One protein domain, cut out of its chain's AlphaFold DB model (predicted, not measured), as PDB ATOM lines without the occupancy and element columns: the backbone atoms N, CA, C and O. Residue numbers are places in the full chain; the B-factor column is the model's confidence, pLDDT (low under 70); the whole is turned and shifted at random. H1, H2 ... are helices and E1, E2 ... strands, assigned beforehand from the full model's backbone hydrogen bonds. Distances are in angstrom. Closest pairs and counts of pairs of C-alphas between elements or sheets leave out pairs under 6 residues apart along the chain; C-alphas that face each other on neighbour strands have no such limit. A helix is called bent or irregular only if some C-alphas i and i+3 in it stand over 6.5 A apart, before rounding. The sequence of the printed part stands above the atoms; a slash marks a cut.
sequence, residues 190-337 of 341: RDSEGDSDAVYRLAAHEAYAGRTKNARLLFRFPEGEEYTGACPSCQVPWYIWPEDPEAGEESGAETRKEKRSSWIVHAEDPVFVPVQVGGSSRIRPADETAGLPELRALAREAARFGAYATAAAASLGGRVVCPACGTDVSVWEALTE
ATOM      1  N   ARG A 190     -22.397 -46.872  20.589       36.28
ATOM      2  CA  ARG A 190     -21.444 -46.255  19.640       36.28
ATOM      3  C   ARG A 190     -22.091 -45.404  18.538       36.28
ATOM      4  O   ARG A 190     -21.357 -44.741  17.812       36.28
ATOM      5  N   ASP A 191     -23.420 -45.375  18.440       47.34
ATOM      6  CA  ASP A 191     -24.119 -44.872  17.248       47.34
ATOM      7  C   ASP A 191     -24.970 -43.597  17.456       47.34
ATOM      8  O   ASP A 191     -25.436 -43.050  16.463       47.34
ATOM      9  N   SER A 192     -25.173 -43.070  18.675       47.75
ATOM     10  CA  SER A 192     -25.996 -41.849  18.878       47.75
ATOM     11  C   SER A 192     -25.189 -40.543  18.854       47.75
ATOM     12  O   SER A 192     -25.578 -39.581  18.193       47.75
ATOM     13  N   GLU A 193     -24.034 -40.506  19.524       46.88
ATOM     14  CA  GLU A 193     -23.155 -39.325  19.564       46.88
ATOM     15  C   GLU A 193     -22.433 -39.107  18.219       46.88
ATOM     16  O   GLU A 193     -22.264 -37.976  17.769       46.88
ATOM     17  N   GLY A 194     -22.094 -40.195  17.512       56.31
ATOM     18  CA  GLY A 194     -21.550 -40.134  16.150       56.31
ATOM     19  C   GLY A 194     -22.574 -39.698  15.092       56.31
ATOM     20  O   GLY A 194     -22.202 -39.036  14.118       56.31
ATOM     21  N   ASP A 195     -23.859 -40.024  15.282       68.19
ATOM     22  CA  ASP A 195     -24.940 -39.606  14.378       68.19
ATOM     23  C   ASP A 195     -25.287 -38.121  14.575       68.19
ATOM     24  O   ASP A 195     -25.430 -37.393  13.592       68.19
ATOM     25  N   SER A 196     -25.309 -37.616  15.816       77.12
ATOM     26  CA  SER A 196     -25.596 -36.195  16.083       77.12
ATOM     27  C   SER A 196     -24.514 -35.257  15.528       77.12
ATOM     28  O   SER A 196     -24.826 -34.260  14.877       77.12
ATOM     29  N   ASP A 197     -23.236 -35.604  15.675       84.12
ATOM     30  CA  ASP A 197     -22.111 -34.863  15.092       84.12
ATOM     31  C   ASP A 197     -22.153 -34.861  13.545       84.12
ATOM     32  O   ASP A 197     -21.956 -33.827  12.890       84.12
ATOM     33  N   ALA A 198     -22.518 -35.990  12.926       86.69
ATOM     34  CA  ALA A 198     -22.783 -36.054  11.488       86.69
ATOM     35  C   ALA A 198     -23.957 -35.153  11.062       86.69
ATOM     36  O   ALA A 198     -23.861 -34.460  10.039       86.69
ATOM     37  N   VAL A 199     -25.036 -35.112  11.851       89.38
ATOM     38  CA  VAL A 199     -26.193 -34.236  11.625       89.38
ATOM     39  C   VAL A 199     -25.806 -32.764  11.745       89.38
ATOM     40  O   VAL A 199     -26.184 -31.975  10.877       89.38
ATOM     41  N   TYR A 200     -24.994 -32.372  12.727       92.19
ATOM     42  CA  TYR A 200     -24.527 -30.989  12.867       92.19
ATOM     43  C   TYR A 200     -23.625 -30.549  11.712       92.19
ATOM     44  O   TYR A 200     -23.773 -29.439  11.186       92.19
ATOM     45  N   ARG A 201     -22.727 -31.423  11.246       92.56
ATOM     46  CA  ARG A 201     -21.932 -31.153  10.039       92.56
ATOM     47  C   ARG A 201     -22.805 -31.005   8.797       92.56
ATOM     48  O   ARG A 201     -22.555 -30.110   7.981       92.56
ATOM     49  N   LEU A 202     -23.831 -31.846   8.653       91.75
ATOM     50  CA  LEU A 202     -24.821 -31.715   7.588       91.75
ATOM     51  C   LEU A 202     -25.588 -30.391   7.716       91.75
ATOM     52  O   LEU A 202     -25.728 -29.681   6.725       91.75
ATOM     53  N   ALA A 203     -26.023 -30.014   8.917       93.12
ATOM     54  CA  ALA A 203     -26.742 -28.769   9.177       93.12
ATOM     55  C   ALA A 203     -25.921 -27.547   8.751       93.12
ATOM     56  O   ALA A 203     -26.393 -26.702   7.983       93.12
ATOM     57  N   ALA A 204     -24.652 -27.501   9.158       95.19
ATOM     58  CA  ALA A 204     -23.721 -26.470   8.727       95.19
ATOM     59  C   ALA A 204     -23.521 -26.483   7.205       95.19
ATOM     60  O   ALA A 204     -23.536 -25.432   6.563       95.19
ATOM     61  N   HIS A 205     -23.411 -27.668   6.597       93.12
ATOM     62  CA  HIS A 205     -23.311 -27.791   5.148       93.12
ATOM     63  C   HIS A 205     -24.522 -27.196   4.413       93.12
ATOM     64  O   HIS A 205     -24.353 -26.448   3.443       93.12
ATOM     65  N   GLU A 206     -25.733 -27.505   4.872       92.00
ATOM     66  CA  GLU A 206     -26.971 -26.963   4.320       92.00
ATOM     67  C   GLU A 206     -27.014 -25.432   4.451       92.00
ATOM     68  O   GLU A 206     -27.398 -24.754   3.493       92.00
ATOM     69  N   ALA A 207     -26.537 -24.882   5.576       93.62
ATOM     70  CA  ALA A 207     -26.453 -23.440   5.800       93.62
ATOM     71  C   ALA A 207     -25.549 -22.766   4.758       93.62
ATOM     72  O   ALA A 207     -25.986 -21.858   4.049       93.62
ATOM     73  N   TYR A 208     -24.327 -23.274   4.563       93.19
ATOM     74  CA  TYR A 208     -23.383 -22.726   3.577       93.19
ATOM     75  C   TYR A 208     -23.846 -22.876   2.131       93.19
ATOM     76  O   TYR A 208     -23.437 -22.109   1.258       93.19
ATOM     77  N   ALA A 209     -24.701 -23.857   1.859       90.00
ATOM     78  CA  ALA A 209     -25.299 -24.045   0.549       90.00
ATOM     79  C   ALA A 209     -26.562 -23.187   0.324       90.00
ATOM     80  O   ALA A 209     -27.212 -23.323  -0.716       90.00
ATOM     81  N   GLY A 210     -26.916 -22.317   1.278       89.00
ATOM     82  CA  GLY A 210     -28.083 -21.437   1.219       89.00
ATOM     83  C   GLY A 210     -29.415 -22.146   1.475       89.00
ATOM     84  O   GLY A 210     -30.469 -21.572   1.214       89.00
ATOM     85  N   ARG A 211     -29.394 -23.389   1.975       88.62
ATOM     86  CA  ARG A 211     -30.581 -24.178   2.343       88.62
ATOM     87  C   ARG A 211     -30.877 -24.003   3.832       88.62
ATOM     88  O   ARG A 211     -30.919 -24.960   4.601       88.62
ATOM     89  N   THR A 212     -31.086 -22.756   4.244       87.69
ATOM     90  CA  THR A 212     -31.217 -22.362   5.658       87.69
ATOM     91  C   THR A 212     -32.379 -23.046   6.377       87.69
ATOM     92  O   THR A 212     -32.233 -23.391   7.543       87.69
ATOM     93  N   LYS A 213     -33.497 -23.326   5.691       86.88
ATOM     94  CA  LYS A 213     -34.620 -24.100   6.257       86.88
ATOM     95  C   LYS A 213     -34.195 -25.501   6.709       86.88
ATOM     96  O   LYS A 213     -34.506 -25.900   7.826       86.88
ATOM     97  N   ASN A 214     -33.432 -26.208   5.872       88.94
ATOM     98  CA  ASN A 214     -32.889 -27.524   6.211       88.94
ATOM     99  C   ASN A 214     -31.916 -27.411   7.388       88.94
ATOM    100  O   ASN A 214     -32.017 -28.168   8.344       88.94
ATOM    101  N   ALA A 215     -31.007 -26.433   7.332       91.31
ATOM    102  CA  ALA A 215     -30.033 -26.208   8.393       91.31
ATOM    103  C   ALA A 215     -30.702 -25.957   9.752       91.31
ATOM    104  O   ALA A 215     -30.358 -26.614  10.728       91.31
ATOM    105  N   ARG A 216     -31.693 -25.057   9.809       89.56
ATOM    106  CA  ARG A 216     -32.451 -24.748  11.033       89.56
ATOM    107  C   ARG A 216     -33.141 -25.980  11.604       89.56
ATOM    108  O   ARG A 216     -33.077 -26.191  12.809       89.56
ATOM    109  N   LEU A 217     -33.772 -26.788  10.750       88.88
ATOM    110  CA  LEU A 217     -34.415 -28.029  11.177       88.88
ATOM    111  C   LEU A 217     -33.402 -28.978  11.830       88.88
ATOM    112  O   LEU A 217     -33.636 -29.444  12.939       88.88
ATOM    113  N   LEU A 218     -32.271 -29.224  11.167       90.12
ATOM    114  CA  LEU A 218     -31.244 -30.152  11.646       90.12
ATOM    115  C   LEU A 218     -30.559 -29.659  12.930       90.12
ATOM    116  O   LEU A 218     -30.316 -30.457  13.824       90.12
ATOM    117  N   PHE A 219     -30.289 -28.354  13.054       90.88
ATOM    118  CA  PHE A 219     -29.745 -27.779  14.291       90.88
ATOM    119  C   PHE A 219     -30.730 -27.853  15.461       90.88
ATOM    120  O   PHE A 219     -30.306 -27.963  16.607       90.88
ATOM    121  N   ARG A 220     -32.037 -27.766  15.188       88.19
ATOM    122  CA  ARG A 220     -33.078 -27.811  16.222       88.19
ATOM    123  C   ARG A 220     -33.403 -29.233  16.671       88.19
ATOM    124  O   ARG A 220     -33.727 -29.425  17.837       88.19
ATOM    125  N   PHE A 221     -33.332 -30.196  15.757       86.56
ATOM    126  CA  PHE A 221     -33.694 -31.593  16.000       86.56
ATOM    127  C   PHE A 221     -32.547 -32.525  15.579       86.56
ATOM    128  O   PHE A 221     -32.702 -33.298  14.630       86.56
ATOM    129  N   PRO A 222     -31.384 -32.448  16.251       83.06
ATOM    130  CA  PRO A 222     -30.181 -33.180  15.855       83.06
ATOM    131  C   PRO A 222     -30.349 -34.703  15.941       83.06
ATOM    132  O   PRO A 222     -29.778 -35.430  15.139       83.06
ATOM    133  N   GLU A 223     -31.170 -35.183  16.875       80.81
ATOM    134  CA  GLU A 223     -31.446 -36.614  17.072       80.81
ATOM    135  C   GLU A 223     -32.625 -37.105  16.207       80.81
ATOM    136  O   GLU A 223     -32.821 -38.306  16.005       80.81
ATOM    137  N   GLY A 224     -33.423 -36.172  15.672       77.81
ATOM    138  CA  GLY A 224     -34.555 -36.466  14.794       77.81
ATOM    139  C   GLY A 224     -35.638 -37.348  15.422       77.81
ATOM    140  O   GLY A 224     -36.324 -38.055  14.683       77.81
ATOM    141  N   GLU A 225     -35.770 -37.349  16.751       77.38
ATOM    142  CA  GLU A 225     -36.738 -38.183  17.485       77.38
ATOM    143  C   GLU A 225     -38.100 -37.513  17.643       77.38
ATOM    144  O   GLU A 225     -39.126 -38.184  17.644       77.38
ATOM    145  N   GLU A 226     -38.114 -36.188  17.703       86.19
ATOM    146  CA  GLU A 226     -39.319 -35.376  17.741       86.19
ATOM    147  C   GLU A 226     -39.143 -34.129  16.877       86.19
ATOM    148  O   GLU A 226     -38.027 -33.657  16.642       86.19
ATOM    149  N   TYR A 227     -40.262 -33.577  16.419       89.25
ATOM    150  CA  TYR A 227     -40.292 -32.268  15.784       89.25
ATOM    151  C   TYR A 227     -41.411 -31.423  16.379       89.25
ATOM    152  O   TYR A 227     -42.493 -31.913  16.697       89.25
ATOM    153  N   THR A 228     -41.174 -30.122  16.470       91.25
ATOM    154  CA  THR A 228     -42.178 -29.143  16.888       91.25
ATOM    155  C   THR A 228     -42.368 -28.087  15.810       91.25
ATOM    156  O   THR A 228     -41.408 -27.627  15.191       91.25
ATOM    157  N   GLY A 229     -43.622 -27.705  15.582       92.06
ATOM    158  CA  GLY A 229     -44.019 -26.736  14.562       92.06
ATOM    159  C   GLY A 229     -45.375 -26.118  14.877       92.06
ATOM    160  O   GLY A 229     -45.861 -26.221  16.003       92.06
ATOM    161  N   ALA A 230     -46.009 -25.494  13.890       93.44
ATOM    162  CA  ALA A 230     -47.368 -24.973  14.022       93.44
ATOM    163  C   ALA A 230     -48.179 -25.238  12.755       93.44
ATOM    164  O   ALA A 230     -47.645 -25.238  11.648       93.44
ATOM    165  N   CYS A 231     -49.488 -25.448  12.895       94.38
ATOM    166  CA  CYS A 231     -50.352 -25.627  11.732       94.38
ATOM    167  C   CYS A 231     -50.324 -24.377  10.830       94.38
ATOM    168  O   CYS A 231     -50.744 -23.319  11.296       94.38
ATOM    169  N   PRO A 232     -50.005 -24.484   9.527       94.00
ATOM    170  CA  PRO A 232     -50.025 -23.326   8.626       94.00
ATOM    171  C   PRO A 232     -51.407 -22.656   8.521       94.00
ATOM    172  O   PRO A 232     -51.507 -21.455   8.296       94.00
ATOM    173  N   SER A 233     -52.487 -23.420   8.733       94.62
ATOM    174  CA  SER A 233     -53.873 -22.933   8.651       94.62
ATOM    175  C   SER A 233     -54.345 -22.233   9.933       94.62
ATOM    176  O   SER A 233     -54.829 -21.106   9.878       94.62
ATOM    177  N   CYS A 234     -54.215 -22.884  11.097       94.19
ATOM    178  CA  CYS A 234     -54.772 -22.375  12.361       94.19
ATOM    179  C   CYS A 234     -53.734 -21.918  13.393       94.19
ATOM    180  O   CYS A 234     -54.129 -21.465  14.464       94.19
ATOM    181  N   GLN A 235     -52.439 -22.054  13.098       93.50
ATOM    182  CA  GLN A 235     -51.310 -21.664  13.954       93.50
ATOM    183  C   GLN A 235     -51.271 -22.354  15.332       93.50
ATOM    184  O   GLN A 235     -50.493 -21.972  16.200       93.50
ATOM    185  N   VAL A 236     -52.081 -23.399  15.542       92.44
ATOM    186  CA  VAL A 236     -52.005 -24.236  16.747       92.44
ATOM    187  C   VAL A 236     -50.671 -24.996  16.742       92.44
ATOM    188  O   VAL A 236     -50.339 -25.573  15.695       92.44
ATOM    189  N   PRO A 237     -49.926 -25.018  17.866       92.75
ATOM    190  CA  PRO A 237     -48.688 -25.778  17.990       92.75
ATOM    191  C   PRO A 237     -48.879 -27.261  17.671       92.75
ATOM    192  O   PRO A 237     -49.910 -27.853  17.989       92.75
ATOM    193  N   TRP A 238     -47.872 -27.851  17.044       92.94
ATOM    194  CA  TRP A 238     -47.809 -29.261  16.696       92.94
ATOM    195  C   TRP A 238     -46.619 -29.926  17.363       92.94
ATOM    196  O   TRP A 238     -45.506 -29.399  17.328       92.94
ATOM    197  N   TYR A 239     -46.870 -31.132  17.860       92.31
ATOM    198  CA  TYR A 239     -45.864 -32.053  18.365       92.31
ATOM    199  C   TYR A 239     -45.871 -33.273  17.451       92.31
ATOM    200  O   TYR A 239     -46.900 -33.936  17.304       92.31
ATOM    201  N   ILE A 240     -44.758 -33.524  16.772       90.69
ATOM    202  CA  ILE A 240     -44.625 -34.579  15.772       90.69
ATOM    203  C   ILE A 240     -43.695 -35.648  16.321       90.69
ATOM    204  O   ILE A 240     -42.514 -35.390  16.537       90.69
ATOM    205  N   TRP A 241     -44.237 -36.842  16.516       88.62
ATOM    206  CA  TRP A 241     -43.546 -37.960  17.148       88.62
ATOM    207  C   TRP A 241     -43.656 -39.212  16.270       88.62
ATOM    208  O   TRP A 241     -44.628 -39.345  15.509       88.62
ATOM    209  N   PRO A 242     -42.676 -40.129  16.326       84.81
ATOM    210  CA  PRO A 242     -42.823 -41.435  15.713       84.81
ATOM    211  C   PRO A 242     -44.000 -42.157  16.370       84.81
ATOM    212  O   PRO A 242     -44.261 -42.008  17.563       84.81
ATOM    213  N   GLU A 243     -44.733 -42.937  15.585       80.81
ATOM    214  CA  GLU A 243     -45.746 -43.825  16.141       80.81
ATOM    215  C   GLU A 243     -45.047 -44.890  16.993       80.81
ATOM    216  O   GLU A 243     -44.285 -45.703  16.467       80.81
ATOM    217  N   ASP A 244     -45.269 -44.850  18.308       67.56
ATOM    218  CA  ASP A 244     -44.657 -45.786  19.244       67.56
ATOM    219  C   ASP A 244     -45.173 -47.213  18.969       67.56
ATOM    220  O   ASP A 244     -46.389 -47.447  19.009       67.56
ATOM    221  N   PRO A 245     -44.298 -48.188  18.654       50.09
ATOM    222  CA  PRO A 245     -44.725 -49.566  18.448       50.09
ATOM    223  C   PRO A 245     -45.248 -50.238  19.733       50.09
ATOM    224  O   PRO A 245     -45.928 -51.259  19.636       50.09
ATOM    225  N   GLU A 246     -44.998 -49.684  20.926       48.19
ATOM    226  CA  GLU A 246     -45.344 -50.309  22.216       48.19
ATOM    227  C   GLU A 246     -46.809 -50.134  22.671       48.19
ATOM    228  O   GLU A 246     -47.143 -50.341  23.836       48.19
ATOM    229  N   ALA A 247     -47.743 -49.872  21.750       47.88
ATOM    230  CA  ALA A 247     -49.161 -50.182  21.985       47.88
ATOM    231  C   ALA A 247     -49.514 -51.661  21.685       47.88
ATOM    232  O   ALA A 247     -50.674 -52.058  21.831       47.88
ATOM    233  N   GLY A 248     -48.532 -52.488  21.294       42.00
ATOM    234  CA  GLY A 248     -48.694 -53.933  21.135       42.00
ATOM    235  C   GLY A 248     -47.376 -54.683  20.908       42.00
ATOM    236  O   GLY A 248     -46.856 -54.689  19.800       42.00
ATOM    237  N   GLU A 249     -46.932 -55.388  21.950       39.88
ATOM    238  CA  GLU A 249     -45.963 -56.502  21.957       39.88
ATOM    239  C   GLU A 249     -44.452 -56.183  21.857       39.88
ATOM    240  O   GLU A 249     -43.908 -55.733  20.845       39.88
ATOM    241  N   GLU A 250     -43.764 -56.544  22.951       44.31
ATOM    242  CA  GLU A 250     -42.312 -56.650  23.116       44.31
ATOM    243  C   GLU A 250     -41.672 -57.407  21.940       44.31
ATOM    244  O   GLU A 250     -41.869 -58.610  21.763       44.31
ATOM    245  N   SER A 251     -40.865 -56.725  21.126       38.53
ATOM    246  CA  SER A 251     -40.021 -57.398  20.135       38.53
ATOM    247  C   SER A 251     -38.724 -56.633  19.862       38.53
ATOM    248  O   SER A 251     -38.744 -55.539  19.311       38.53
ATOM    249  N   GLY A 252     -37.612 -57.269  20.251       41.06
ATOM    250  CA  GLY A 252     -36.254 -57.240  19.682       41.06
ATOM    251  C   GLY A 252     -35.683 -55.958  19.049       41.06
ATOM    252  O   GLY A 252     -36.255 -55.363  18.134       41.06
ATOM    253  N   ALA A 253     -34.444 -55.637  19.442       42.75
ATOM    254  CA  ALA A 253     -33.632 -54.506  18.976       42.75
ATOM    255  C   ALA A 253     -33.468 -54.387  17.442       42.75
ATOM    256  O   ALA A 253     -33.304 -53.276  16.937       42.75
ATOM    257  N   GLU A 254     -33.591 -55.481  16.681       39.34
ATOM    258  CA  GLU A 254     -33.513 -55.464  15.209       39.34
ATOM    259  C   GLU A 254     -34.708 -54.764  14.533       39.34
ATOM    260  O   GLU A 254     -34.609 -54.353  13.379       39.34
ATOM    261  N   THR A 255     -35.819 -54.533  15.245       41.69
ATOM    262  CA  THR A 255     -37.008 -53.882  14.671       41.69
ATOM    263  C   THR A 255     -37.001 -52.347  14.732       41.69
ATOM    264  O   THR A 255     -37.864 -51.713  14.123       41.69
ATOM    265  N   ARG A 256     -36.033 -51.704  15.405       43.25
ATOM    266  CA  ARG A 256     -36.011 -50.231  15.560       43.25
ATOM    267  C   ARG A 256     -35.722 -49.459  14.268       43.25
ATOM    268  O   ARG A 256     -36.253 -48.364  14.105       43.25
ATOM    269  N   LYS A 257     -34.922 -50.005  13.340       41.09
ATOM    270  CA  LYS A 257     -34.526 -49.290  12.105       41.09
ATOM    271  C   LYS A 257     -35.631 -49.239  11.036       41.09
ATOM    272  O   LYS A 257     -35.691 -48.264  10.296       41.09
ATOM    273  N   GLU A 258     -36.541 -50.215  10.991       39.84
ATOM    274  CA  GLU A 258     -37.666 -50.243  10.029       39.84
ATOM    275  C   GLU A 258     -38.975 -49.630  10.585       39.84
ATOM    276  O   GLU A 258     -39.847 -49.214   9.817       39.84
ATOM    277  N   LYS A 259     -39.118 -49.516  11.916       46.59
ATOM    278  CA  LYS A 259     -40.362 -49.075  12.584       46.59
ATOM    279  C   LYS A 259     -40.573 -47.550  12.674       46.59
ATOM    280  O   LYS A 259     -41.681 -47.134  12.986       46.59
ATOM    281  N   ARG A 260     -39.599 -46.694  12.316       55.19
ATOM    282  CA  ARG A 260     -39.762 -45.212  12.259       55.19
ATOM    283  C   ARG A 260     -40.494 -44.700  10.995       55.19
ATOM    284  O   ARG A 260     -40.363 -43.535  10.622       55.19
ATOM    285  N   SER A 261     -41.246 -45.556  10.298       59.16
ATOM    286  CA  SER A 261     -41.897 -45.216   9.019       59.16
ATOM    287  C   SER A 261     -43.236 -44.481   9.166       59.16
ATOM    288  O   SER A 261     -43.698 -43.860   8.209       59.16
ATOM    289  N   SER A 262     -43.844 -44.503  10.354       77.94
ATOM    290  CA  SER A 262     -45.108 -43.824  10.639       77.94
ATOM    291  C   SER A 262     -44.905 -42.735  11.685       77.94
ATOM    292  O   SER A 262     -44.289 -42.966  12.723       77.94
ATOM    293  N   TRP A 263     -45.403 -41.538  11.388       88.75
ATOM    294  CA  TRP A 263     -45.279 -40.352  12.233       88.75
ATOM    295  C   TRP A 263     -46.660 -39.761  12.498       88.75
ATOM    296  O   TRP A 263     -47.537 -39.775  11.625       88.75
ATOM    297  N   ILE A 264     -46.852 -39.225  13.699       91.25
ATOM    298  CA  ILE A 264     -48.128 -38.693  14.174       91.25
ATOM    299  C   ILE A 264     -47.942 -37.234  14.573       91.25
ATOM    300  O   ILE A 264     -46.942 -36.865  15.178       91.25
ATOM    301  N   VAL A 265     -48.930 -36.409  14.234       93.00
ATOM    302  CA  VAL A 265     -49.057 -35.040  14.734       93.00
ATOM    303  C   VAL A 265     -50.071 -35.010  15.869       93.00
ATOM    304  O   VAL A 265     -51.209 -35.459  15.698       93.00
ATOM    305  N   HIS A 266     -49.673 -34.423  16.990       92.06
ATOM    306  CA  HIS A 266     -50.508 -34.165  18.156       92.06
ATOM    307  C   HIS A 266     -50.786 -32.660  18.287       92.06
ATOM    308  O   HIS A 266     -49.904 -31.834  18.034       92.06
ATOM    309  N   ALA A 267     -52.022 -32.304  18.659       90.06
ATOM    310  CA  ALA A 267     -52.411 -30.916  18.952       90.06
ATOM    311  C   ALA A 267     -51.959 -30.441  20.347       90.06
ATOM    312  O   ALA A 267     -51.928 -29.243  20.615       90.06
ATOM    313  N   GLU A 268     -51.639 -31.385  21.229       86.12
ATOM    314  CA  GLU A 268     -51.142 -31.163  22.585       86.12
ATOM    315  C   GLU A 268     -49.896 -32.022  22.785       86.12
ATOM    316  O   GLU A 268     -49.711 -33.014  22.080       86.12
ATOM    317  N   ASP A 269     -49.040 -31.628  23.724       85.31
ATOM    318  CA  ASP A 269     -47.793 -32.335  23.989       85.31
ATOM    319  C   ASP A 269     -48.088 -33.752  24.527       85.31
ATOM    320  O   ASP A 269     -48.647 -33.878  25.628       85.31
ATOM    321  N   PRO A 270     -47.740 -34.817  23.778       82.38
ATOM    322  CA  PRO A 270     -48.076 -36.188  24.150       82.38
ATOM    323  C   PRO A 270     -47.345 -36.668  25.412       82.38
ATOM    324  O   PRO A 270     -47.764 -37.659  26.009       82.38
ATOM    325  N   VAL A 271     -46.291 -35.967  25.854       83.31
ATOM    326  CA  VAL A 271     -45.591 -36.258  27.115       83.31
ATOM    327  C   VAL A 271     -46.462 -35.896  28.321       83.31
ATOM    328  O   VAL A 271     -46.445 -36.590  29.340       83.31
ATOM    329  N   PHE A 272     -47.247 -34.821  28.217       80.50
ATOM    330  CA  PHE A 272     -48.060 -34.303  29.323       80.50
ATOM    331  C   PHE A 272     -49.538 -34.665  29.211       80.50
ATOM    332  O   PHE A 272     -50.222 -34.756  30.235       80.50
ATOM    333  N   VAL A 273     -50.041 -34.874  27.992       72.62
ATOM    334  CA  VAL A 273     -51.434 -35.242  27.751       72.62
ATOM    335  C   VAL A 273     -51.506 -36.623  27.106       72.62
ATOM    336  O   VAL A 273     -50.959 -36.823  26.022       72.62
ATOM    337  N   PRO A 274     -52.230 -37.584  27.712       64.56
ATOM    338  CA  PRO A 274     -52.429 -38.888  27.102       64.56
ATOM    339  C   PRO A 274     -53.010 -38.758  25.688       64.56
ATOM    340  O   PRO A 274     -54.018 -38.078  25.482       64.56
ATOM    341  N   VAL A 275     -52.425 -39.489  24.732       60.66
ATOM    342  CA  VAL A 275     -52.781 -39.494  23.293       60.66
ATOM    343  C   VAL A 275     -54.282 -39.709  23.033       60.66
ATOM    344  O   VAL A 275     -54.817 -39.295  22.010       60.66
ATOM    345  N   GLN A 276     -54.988 -40.340  23.972       56.50
ATOM    346  CA  GLN A 276     -56.424 -40.618  23.900       56.50
ATOM    347  C   GLN A 276     -57.316 -39.377  24.105       56.50
ATOM    348  O   GLN A 276     -58.509 -39.443  23.815       56.50
ATOM    349  N   VAL A 277     -56.767 -38.269  24.618       55.50
ATOM    350  CA  VAL A 277     -57.522 -37.061  25.000       55.50
ATOM    351  C   VAL A 277     -57.234 -35.889  24.056       55.50
ATOM    352  O   VAL A 277     -58.169 -35.210  23.631       55.50
ATOM    353  N   GLY A 278     -55.970 -35.682  23.682       60.91
ATOM    354  CA  GLY A 278     -55.546 -34.641  22.745       60.91
ATOM    355  C   GLY A 278     -55.491 -35.191  21.323       60.91
ATOM    356  O   GLY A 278     -54.563 -35.923  20.988       60.91
ATOM    357  N   GLY A 279     -56.499 -34.876  20.501       78.81
ATOM    358  CA  GLY A 279     -56.649 -35.408  19.141       78.81
ATOM    359  C   GLY A 279     -55.334 -35.488  18.351       78.81
ATOM    360  O   GLY A 279     -54.508 -34.572  18.380       78.81
ATOM    361  N   SER A 280     -55.151 -36.593  17.628       90.25
ATOM    362  CA  SER A 280     -53.943 -36.886  16.859       90.25
ATOM    363  C   SER A 280     -54.277 -37.249  15.414       90.25
ATOM    364  O   SER A 280     -55.414 -37.584  15.068       90.25
ATOM    365  N   SER A 281     -53.306 -37.116  14.515       91.75
ATOM    366  CA  SER A 281     -53.480 -37.456  13.103       91.75
ATOM    367  C   SER A 281     -52.190 -37.992  12.503       91.75
ATOM    368  O   SER A 281     -51.124 -37.399  12.657       91.75
ATOM    369  N   ARG A 282     -52.294 -39.120  11.795       92.94
ATOM    370  CA  ARG A 282     -51.155 -39.756  11.130       92.94
ATOM    371  C   ARG A 282     -50.732 -38.949   9.902       92.94
ATOM    372  O   ARG A 282     -51.571 -38.543   9.092       92.94
ATOM    373  N   ILE A 283     -49.427 -38.755   9.749       92.69
ATOM    374  CA  ILE A 283     -48.834 -38.155   8.557       92.69
ATOM    375  C   ILE A 283     -48.961 -39.142   7.397       92.69
ATOM    376  O   ILE A 283     -48.661 -40.325   7.527       92.69
ATOM    377  N   ARG A 284     -49.399 -38.643   6.241       91.75
ATOM    378  CA  ARG A 284     -49.311 -39.349   4.962       91.75
ATOM    379  C   ARG A 284     -47.967 -38.986   4.331       91.75
ATOM    380  O   ARG A 284     -47.829 -37.830   3.913       91.75
ATOM    381  N   PRO A 285     -46.992 -39.911   4.276       87.31
ATOM    382  CA  PRO A 285     -45.689 -39.625   3.693       87.31
ATOM    383  C   PRO A 285     -45.822 -39.205   2.230       87.31
ATOM    384  O   PRO A 285     -46.741 -39.635   1.526       87.31
ATOM    385  N   ALA A 286     -44.906 -38.360   1.768       84.25
ATOM    386  CA  ALA A 286     -44.790 -38.081   0.348       84.25
ATOM    387  C   ALA A 286     -44.338 -39.337  -0.405       84.25
ATOM    388  O   ALA A 286     -43.487 -40.088   0.069       84.25
ATOM    389  N   ASP A 287     -44.871 -39.522  -1.611       74.62
ATOM    390  CA  ASP A 287     -44.311 -40.470  -2.572       74.62
ATOM    391  C   ASP A 287     -42.862 -40.058  -2.892       74.62
ATOM    392  O   ASP A 287     -42.590 -38.881  -3.148       74.62
ATOM    393  N   GLU A 288     -41.927 -41.012  -2.893       62.22
ATOM    394  CA  GLU A 288     -40.500 -40.790  -3.169       62.22
ATOM    395  C   GLU A 288     -40.247 -40.039  -4.490       62.22
ATOM    396  O   GLU A 288     -39.283 -39.278  -4.621       62.22
ATOM    397  N   THR A 289     -41.131 -40.212  -5.476       55.25
ATOM    398  CA  THR A 289     -41.047 -39.549  -6.784       55.25
ATOM    399  C   THR A 289     -41.688 -38.160  -6.803       55.25
ATOM    400  O   THR A 289     -41.233 -37.291  -7.556       55.25
ATOM    401  N   ALA A 290     -42.686 -37.923  -5.944       58.56
ATOM    402  CA  ALA A 290     -43.411 -36.656  -5.808       58.56
ATOM    403  C   ALA A 290     -42.873 -35.754  -4.680       58.56
ATOM    404  O   ALA A 290     -43.322 -34.617  -4.536       58.56
ATOM    405  N   GLY A 291     -41.917 -36.245  -3.885       66.12
ATOM    406  CA  GLY A 291     -41.341 -35.526  -2.755       66.12
ATOM    407  C   GLY A 291     -40.647 -34.217  -3.141       66.12
ATOM    408  O   GLY A 291     -40.077 -34.069  -4.236       66.12
ATOM    409  N   LEU A 292     -40.660 -33.272  -2.198       75.25
ATOM    410  CA  LEU A 292     -40.029 -31.959  -2.342       75.25
ATOM    411  C   LEU A 292     -38.563 -32.112  -2.800       75.25
ATOM    412  O   LEU A 292     -37.811 -32.894  -2.204       75.25
ATOM    413  N   PRO A 293     -38.134 -31.429  -3.883       80.38
ATOM    414  CA  PRO A 293     -36.759 -31.506  -4.375       80.38
ATOM    415  C   PRO A 293     -35.710 -31.218  -3.296       80.38
ATOM    416  O   PRO A 293     -34.659 -31.862  -3.290       80.38
ATOM    417  N   GLU A 294     -36.007 -30.297  -2.373       79.12
ATOM    418  CA  GLU A 294     -35.131 -29.923  -1.261       79.12
ATOM    419  C   GLU A 294     -34.910 -31.089  -0.294       79.12
ATOM    420  O   GLU A 294     -33.770 -31.368   0.068       79.12
ATOM    421  N   LEU A 295     -35.966 -31.825   0.060       80.62
ATOM    422  CA  LEU A 295     -35.880 -32.982   0.955       80.62
ATOM    423  C   LEU A 295     -35.167 -34.167   0.307       80.62
ATOM    424  O   LEU A 295     -34.384 -34.861   0.952       80.62
ATOM    425  N   ARG A 296     -35.357 -34.368  -1.002       80.56
ATOM    426  CA  ARG A 296     -34.586 -35.370  -1.753       80.56
ATOM    427  C   ARG A 296     -33.104 -35.013  -1.823       80.56
ATOM    428  O   ARG A 296     -32.261 -35.905  -1.819       80.56
ATOM    429  N   ALA A 297     -32.773 -33.727  -1.946       82.88
ATOM    430  CA  ALA A 297     -31.388 -33.272  -1.886       82.88
ATOM    431  C   ALA A 297     -30.796 -33.482  -0.490       82.88
ATOM    432  O   ALA A 297     -29.703 -34.034  -0.395       82.88
ATOM    433  N   LEU A 298     -31.550 -33.139   0.557       84.94
ATOM    434  CA  LEU A 298     -31.162 -33.353   1.945       84.94
ATOM    435  C   LEU A 298     -30.888 -34.831   2.241       84.94
ATOM    436  O   LEU A 298     -29.812 -35.146   2.727       84.94
ATOM    437  N   ALA A 299     -31.789 -35.746   1.871       81.62
ATOM    438  CA  ALA A 299     -31.600 -37.183   2.090       81.62
ATOM    439  C   ALA A 299     -30.327 -37.725   1.407       81.62
ATOM    440  O   ALA A 299     -29.594 -38.532   1.976       81.62
ATOM    441  N   ARG A 300     -30.015 -37.242   0.193       82.75
ATOM    442  CA  ARG A 300     -28.766 -37.606  -0.499       82.75
ATOM    443  C   ARG A 300     -27.525 -37.079   0.212       82.75
ATOM    444  O   ARG A 300     -26.494 -37.745   0.175       82.75
ATOM    445  N   GLU A 301     -27.593 -35.880   0.778       85.81
ATOM    446  CA  GLU A 301     -26.481 -35.317   1.541       85.81
ATOM    447  C   GLU A 301     -26.333 -36.010   2.895       85.81
ATOM    448  O   GLU A 301     -25.229 -36.406   3.242       85.81
ATOM    449  N   ALA A 302     -27.426 -36.295   3.595       83.50
ATOM    450  CA  ALA A 302     -27.414 -37.036   4.850       83.50
ATOM    451  C   ALA A 302     -26.714 -38.394   4.721       83.50
ATOM    452  O   ALA A 302     -25.793 -38.690   5.482       83.50
ATOM    453  N   ALA A 303     -27.023 -39.150   3.662       81.50
ATOM    454  CA  ALA A 303     -26.335 -40.402   3.351       81.50
ATOM    455  C   ALA A 303     -24.815 -40.237   3.138       81.50
ATOM    456  O   ALA A 303     -24.054 -41.165   3.395       81.50
ATOM    457  N   ARG A 304     -24.345 -39.071   2.672       83.12
ATOM    458  CA  ARG A 304     -22.906 -38.786   2.504       83.12
ATOM    459  C   ARG A 304     -22.215 -38.417   3.807       83.12
ATOM    460  O   ARG A 304     -21.030 -38.697   3.939       83.12
ATOM    461  N   PHE A 305     -22.933 -37.768   4.720       81.62
ATOM    462  CA  PHE A 305     -22.426 -37.433   6.049       81.62
ATOM    463  C   PHE A 305     -22.518 -38.611   7.024       81.62
ATOM    464  O   PHE A 305     -21.940 -38.531   8.099       81.62
ATOM    465  N   GLY A 306     -23.213 -39.693   6.651       78.69
ATOM    466  CA  GLY A 306     -23.524 -40.786   7.571       78.69
ATOM    467  C   GLY A 306     -24.579 -40.400   8.610       78.69
ATOM    468  O   GLY A 306     -24.669 -41.058   9.632       78.69
ATOM    469  N   ALA A 307     -25.357 -39.343   8.343       79.94
ATOM    470  CA  ALA A 307     -26.422 -38.854   9.210       79.94
ATOM    471  C   ALA A 307     -27.710 -39.654   8.940       79.94
ATOM    472  O   ALA A 307     -28.485 -39.339   8.024       79.94
ATOM    473  N   TYR A 308     -27.928 -40.726   9.700       60.41
ATOM    474  CA  TYR A 308     -29.063 -41.638   9.523       60.41
ATOM    475  C   TYR A 308     -30.367 -41.084  10.116       60.41
ATOM    476  O   TYR A 308     -31.450 -41.527   9.719       60.41
ATOM    477  N   ALA A 309     -30.294 -40.042  10.954       55.09
ATOM    478  CA  ALA A 309     -31.444 -39.331  11.521       55.09
ATOM    479  C   ALA A 309     -32.426 -38.723  10.488       55.09
ATOM    480  O   ALA A 309     -33.531 -38.316  10.842       55.09
ATOM    481  N   THR A 310     -32.118 -38.727   9.183       57.47
ATOM    482  CA  THR A 310     -33.091 -38.324   8.140       57.47
ATOM    483  C   THR A 310     -34.129 -39.393   7.786       57.47
ATOM    484  O   THR A 310     -34.881 -39.217   6.824       57.47
ATOM    485  N   ALA A 311     -34.242 -40.463   8.579       52.25
ATOM    486  CA  ALA A 311     -35.250 -41.519   8.445       52.25
ATOM    487  C   ALA A 311     -36.702 -41.002   8.283       52.25
ATOM    488  O   ALA A 311     -37.549 -41.701   7.732       52.25
ATOM    489  N   ALA A 312     -36.988 -39.757   8.686       65.81
ATOM    490  CA  ALA A 312     -38.286 -39.109   8.523       65.81
ATOM    491  C   ALA A 312     -38.484 -38.342   7.198       65.81
ATOM    492  O   ALA A 312     -39.549 -37.762   7.012       65.81
ATOM    493  N   ALA A 313     -37.523 -38.293   6.265       74.12
ATOM    494  CA  ALA A 313     -37.571 -37.379   5.109       74.12
ATOM    495  C   ALA A 313     -38.868 -37.476   4.278       74.12
ATOM    496  O   ALA A 313     -39.415 -36.451   3.865       74.12
ATOM    497  N   ALA A 314     -39.398 -38.687   4.072       77.25
ATOM    498  CA  ALA A 314     -40.676 -38.885   3.383       77.25
ATOM    499  C   ALA A 314     -41.868 -38.329   4.190       77.25
ATOM    500  O   ALA A 314     -42.769 -37.714   3.619       77.25
ATOM    501  N   SER A 315     -41.854 -38.494   5.514       83.81
ATOM    502  CA  SER A 315     -42.865 -37.961   6.439       83.81
ATOM    503  C   SER A 315     -42.786 -36.440   6.566       83.81
ATOM    504  O   SER A 315     -43.815 -35.772   6.506       83.81
ATOM    505  N   LEU A 316     -41.580 -35.872   6.646       85.31
ATOM    506  CA  LEU A 316     -41.350 -34.424   6.669       85.31
ATOM    507  C   LEU A 316     -41.859 -33.751   5.389       85.31
ATOM    508  O   LEU A 316     -42.384 -32.644   5.440       85.31
ATOM    509  N   GLY A 317     -41.753 -34.432   4.244       87.19
ATOM    510  CA  GLY A 317     -42.324 -33.979   2.972       87.19
ATOM    511  C   GLY A 317     -43.812 -34.281   2.797       87.19
ATOM    512  O   GLY A 317     -44.388 -33.914   1.773       87.19
ATOM    513  N   GLY A 318     -44.416 -34.979   3.758       90.69
ATOM    514  CA  GLY A 318     -45.779 -35.480   3.702       90.69
ATOM    515  C   GLY A 318     -46.851 -34.437   4.016       90.69
ATOM    516  O   GLY A 318     -46.608 -33.234   4.154       90.69
ATOM    517  N   ARG A 319     -48.086 -34.928   4.135       93.69
ATOM    518  CA  ARG A 319     -49.265 -34.127   4.484       93.69
ATOM    519  C   ARG A 319     -50.025 -34.731   5.648       93.69
ATOM    520  O   ARG A 319     -50.068 -35.948   5.814       93.69
ATOM    521  N   VAL A 320     -50.719 -33.890   6.398       95.00
ATOM    522  CA  VAL A 320     -51.531 -34.311   7.541       95.00
ATOM    523  C   VAL A 320     -52.810 -33.489   7.607       95.00
ATOM    524  O   VAL A 320     -52.835 -32.312   7.254       95.00
ATOM    525  N   VAL A 321     -53.897 -34.125   8.039       96.31
ATOM    526  CA  VAL A 321     -55.120 -33.411   8.410       96.31
ATOM    527  C   VAL A 321     -54.898 -32.875   9.815       96.31
ATOM    528  O   VAL A 321     -54.677 -33.655  10.732       96.31
ATOM    529  N   CYS A 322     -54.900 -31.555   9.986       95.12
ATOM    530  CA  CYS A 322     -54.617 -30.947  11.279       95.12
ATOM    531  C   CYS A 322     -55.591 -31.469  12.354       95.12
ATOM    532  O   CYS A 322     -56.801 -31.287  12.181       95.12
ATOM    533  N   PRO A 323     -55.108 -32.020  13.483       93.88
ATOM    534  CA  PRO A 323     -55.989 -32.527  14.535       93.88
ATOM    535  C   PRO A 323     -56.840 -31.434  15.205       93.88
ATOM    536  O   PRO A 323     -57.889 -31.736  15.764       93.88
ATOM    537  N   ALA A 324     -56.428 -30.163  15.119       92.88
ATOM    538  CA  ALA A 324     -57.148 -29.038  15.717       92.88
ATOM    539  C   ALA A 324     -58.207 -28.412  14.790       92.88
ATOM    540  O   ALA A 324     -59.313 -28.110  15.231       92.88
ATOM    541  N   CYS A 325     -57.885 -28.187  13.509       94.44
ATOM    542  CA  CYS A 325     -58.773 -27.472  12.576       94.44
ATOM    543  C   CYS A 325     -59.299 -28.314  11.404       94.44
ATOM    544  O   CYS A 325     -60.088 -27.815  10.604       94.44
ATOM    545  N   GLY A 326     -58.843 -29.559  11.249       94.94
ATOM    546  CA  GLY A 326     -59.268 -30.460  10.174       94.94
ATOM    547  C   GLY A 326     -58.785 -30.084   8.766       94.94
ATOM    548  O   GLY A 326     -59.200 -30.718   7.799       94.94
ATOM    549  N   THR A 327     -57.927 -29.069   8.611       96.31
ATOM    550  CA  THR A 327     -57.382 -28.682   7.294       96.31
ATOM    551  C   THR A 327     -56.253 -29.629   6.879       96.31
ATOM    552  O   THR A 327     -55.384 -29.930   7.693       96.31
ATOM    553  N   ASP A 328     -56.235 -30.070   5.618       96.19
ATOM    554  CA  ASP A 328     -55.121 -30.831   5.033       96.19
ATOM    555  C   ASP A 328     -53.957 -29.897   4.662       96.19
ATOM    556  O   ASP A 328     -54.050 -29.110   3.716       96.19
ATOM    557  N   VAL A 329     -52.843 -30.005   5.378       94.94
ATOM    558  CA  VAL A 329     -51.693 -29.089   5.301       94.94
ATOM    559  C   VAL A 329     -50.369 -29.848   5.152       94.94
ATOM    560  O   VAL A 329     -50.287 -31.051   5.415       94.94
ATOM    561  N   SER A 330     -49.330 -29.145   4.690       93.06
ATOM    562  CA  SER A 330     -47.976 -29.692   4.558       93.06
ATOM    563  C   SER A 330     -47.271 -29.769   5.913       93.06
ATOM    564  O   SER A 330     -47.306 -28.814   6.690       93.06
ATOM    565  N   VAL A 331     -46.593 -30.890   6.178       92.38
ATOM    566  CA  VAL A 331     -45.720 -31.033   7.355       92.38
ATOM    567  C   VAL A 331     -44.487 -30.139   7.217       92.38
ATOM    568  O   VAL A 331     -44.083 -29.488   8.174       92.38
ATOM    569  N   TRP A 332     -43.923 -30.045   6.013       90.69
ATOM    570  CA  TRP A 332     -42.739 -29.230   5.752       90.69
ATOM    571  C   TRP A 332     -42.981 -27.741   5.997       90.69
ATOM    572  O   TRP A 332     -42.143 -27.067   6.595       90.69
ATOM    573  N   GLU A 333     -44.132 -27.221   5.560       91.06
ATOM    574  CA  GLU A 333     -44.520 -25.832   5.835       91.06
ATOM    575  C   GLU A 333     -44.676 -25.614   7.344       91.06
ATOM    576  O   GLU A 333     -44.106 -24.671   7.880       91.06
ATOM    577  N   ALA A 334     -45.324 -26.546   8.051       91.38
ATOM    578  CA  ALA A 334     -45.519 -26.460   9.500       91.38
ATOM    579  C   ALA A 334     -44.213 -26.410  10.317       91.38
ATOM    580  O   ALA A 334     -44.201 -25.872  11.423       91.38
ATOM    581  N   LEU A 335     -43.134 -27.003   9.794       89.06
ATOM    582  CA  LEU A 335     -41.825 -27.076  10.451       89.06
ATOM    583  C   LEU A 335     -40.856 -25.966  10.034       89.06
ATOM    584  O   LEU A 335     -39.881 -25.718  10.740       89.06
ATOM    585  N   THR A 336     -41.066 -25.345   8.870       84.75
ATOM    586  CA  THR A 336     -40.074 -24.437   8.263       84.75
ATOM    587  C   THR A 336     -40.593 -23.048   7.931       84.75
ATOM    588  O   THR A 336     -39.808 -22.198   7.499       84.75
ATOM    589  N   GLU A 337     -41.892 -22.809   8.075       80.62
ATOM    590  CA  GLU A 337     -42.431 -21.460   8.109       80.62
ATOM    591  C   GLU A 337     -42.387 -20.959   9.547       80.62
ATOM    592  O   GLU A 337     -42.848 -21.630  10.471       80.62
TER     593      GLU A 337
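Overview. This is residues 190 to 337 of the 341 residues of an uncharacterized protein of Saccharibacillus sp. WB 17 (UniProt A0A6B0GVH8). Two helical hairpins, H1 with H2 and H3 with H4, pack together at one end of the body, and a twisted four-stranded sheet makes much of the other end, with the short helix H5 crossing over its strand E1 and the small hairpin E5 E6 beside E4. H4 lies near the middle, and residues 246 to 254, in the link from E2 to E3, stick out as a free loop. The printed part has 148 residues, in the order H1 H2 E1 E2 E3 E4 H3 H4 E5 E6 H5; the larger sheet, E1 E2 E3 E4, and the pair E5 E6 are antiparallel, and the class is mixed, helices and strands. It is compact, with a radius of gyration of the C-alphas of 15.3 A and spans of 41 by 39 by 30 A.

Along the chain. H1, residues 193 to 208, begins at C-alpha 193 (-23.155, -39.325, 19.564) and is 23.0 A long. H2 is residues 212 to 220, 12.0 A. E1 is residues 227 to 230, E2 residues 237 to 242, 16.9 A, E3 residues 263 to 266 and E4 residues 280 to 282. H3, residues 293 to 305, is 18.7 A long. H4, residues 308 to 316, is 14.5 A long and irregular, with C-alphas 311 and 314 7.9 A apart. E5 is residues 319 to 321 and E6 residues 328 to 330. H5, residues 331 to 336, ends at C-alpha 336 (-40.074, -24.437, 8.263).

Arrangement. E1 E2 E3 E4 form a meander, each strand the antiparallel neighbour of the one before. N 229 and O 238 are 3.1 A apart, N 241 and O 264 3.0 A, and N 265 and O 281 2.9 A, within hydrogen-bond range. H5 is on this sheet at a height of 8.0 A, over E1 and across the strands, at 84 degrees to E1 on the local plane; their closest C-alphas, Gly 229 and Leu 335, are 4.7 A apart. H4 only grazes the sheet, with residues 312 to 316. In the hairpin E5 E6, N 320 and O 329 are 3.0 A apart, within hydrogen-bond range; the closest C-alphas of E4 and E5, Ser 281 and Val 321, are 6.4 A apart. H4 touches H3 at a shallow tilt of 11 degrees, opposite ways, closest at the C-alphas of Leu 295 and Ala 313, 6.3 A. Residues 198 to 202 of H1 touch residues 301 to 305 of H3 at a steep tilt of 47 degrees, closest at the C-alphas of Ala 198 and Phe 305, 5.6 A. H1 and H2 touch at a shallow tilt of 24 degrees, opposite ways, with the C-alphas of Ala 203 and Ala 215 4.2 A apart. In H1, H2 and H5 every O i to N i+4 pair is within hydrogen-bond range; in H3 8 of 9 are, and in H4 1 of 5, beside 3 of 6 O i to N i+3 pairs.

Size, cuts and confidence. The C-alphas farthest apart, those of Tyr 208 and Glu 249, are 44.6 A apart. The printed part has no cut; the links from E2 to E3 and from E3 to E4 are long. The mean pLDDT of the printed part is 78.5, and 38 residues are under 70, among them 190 to 195 and 244 to 261.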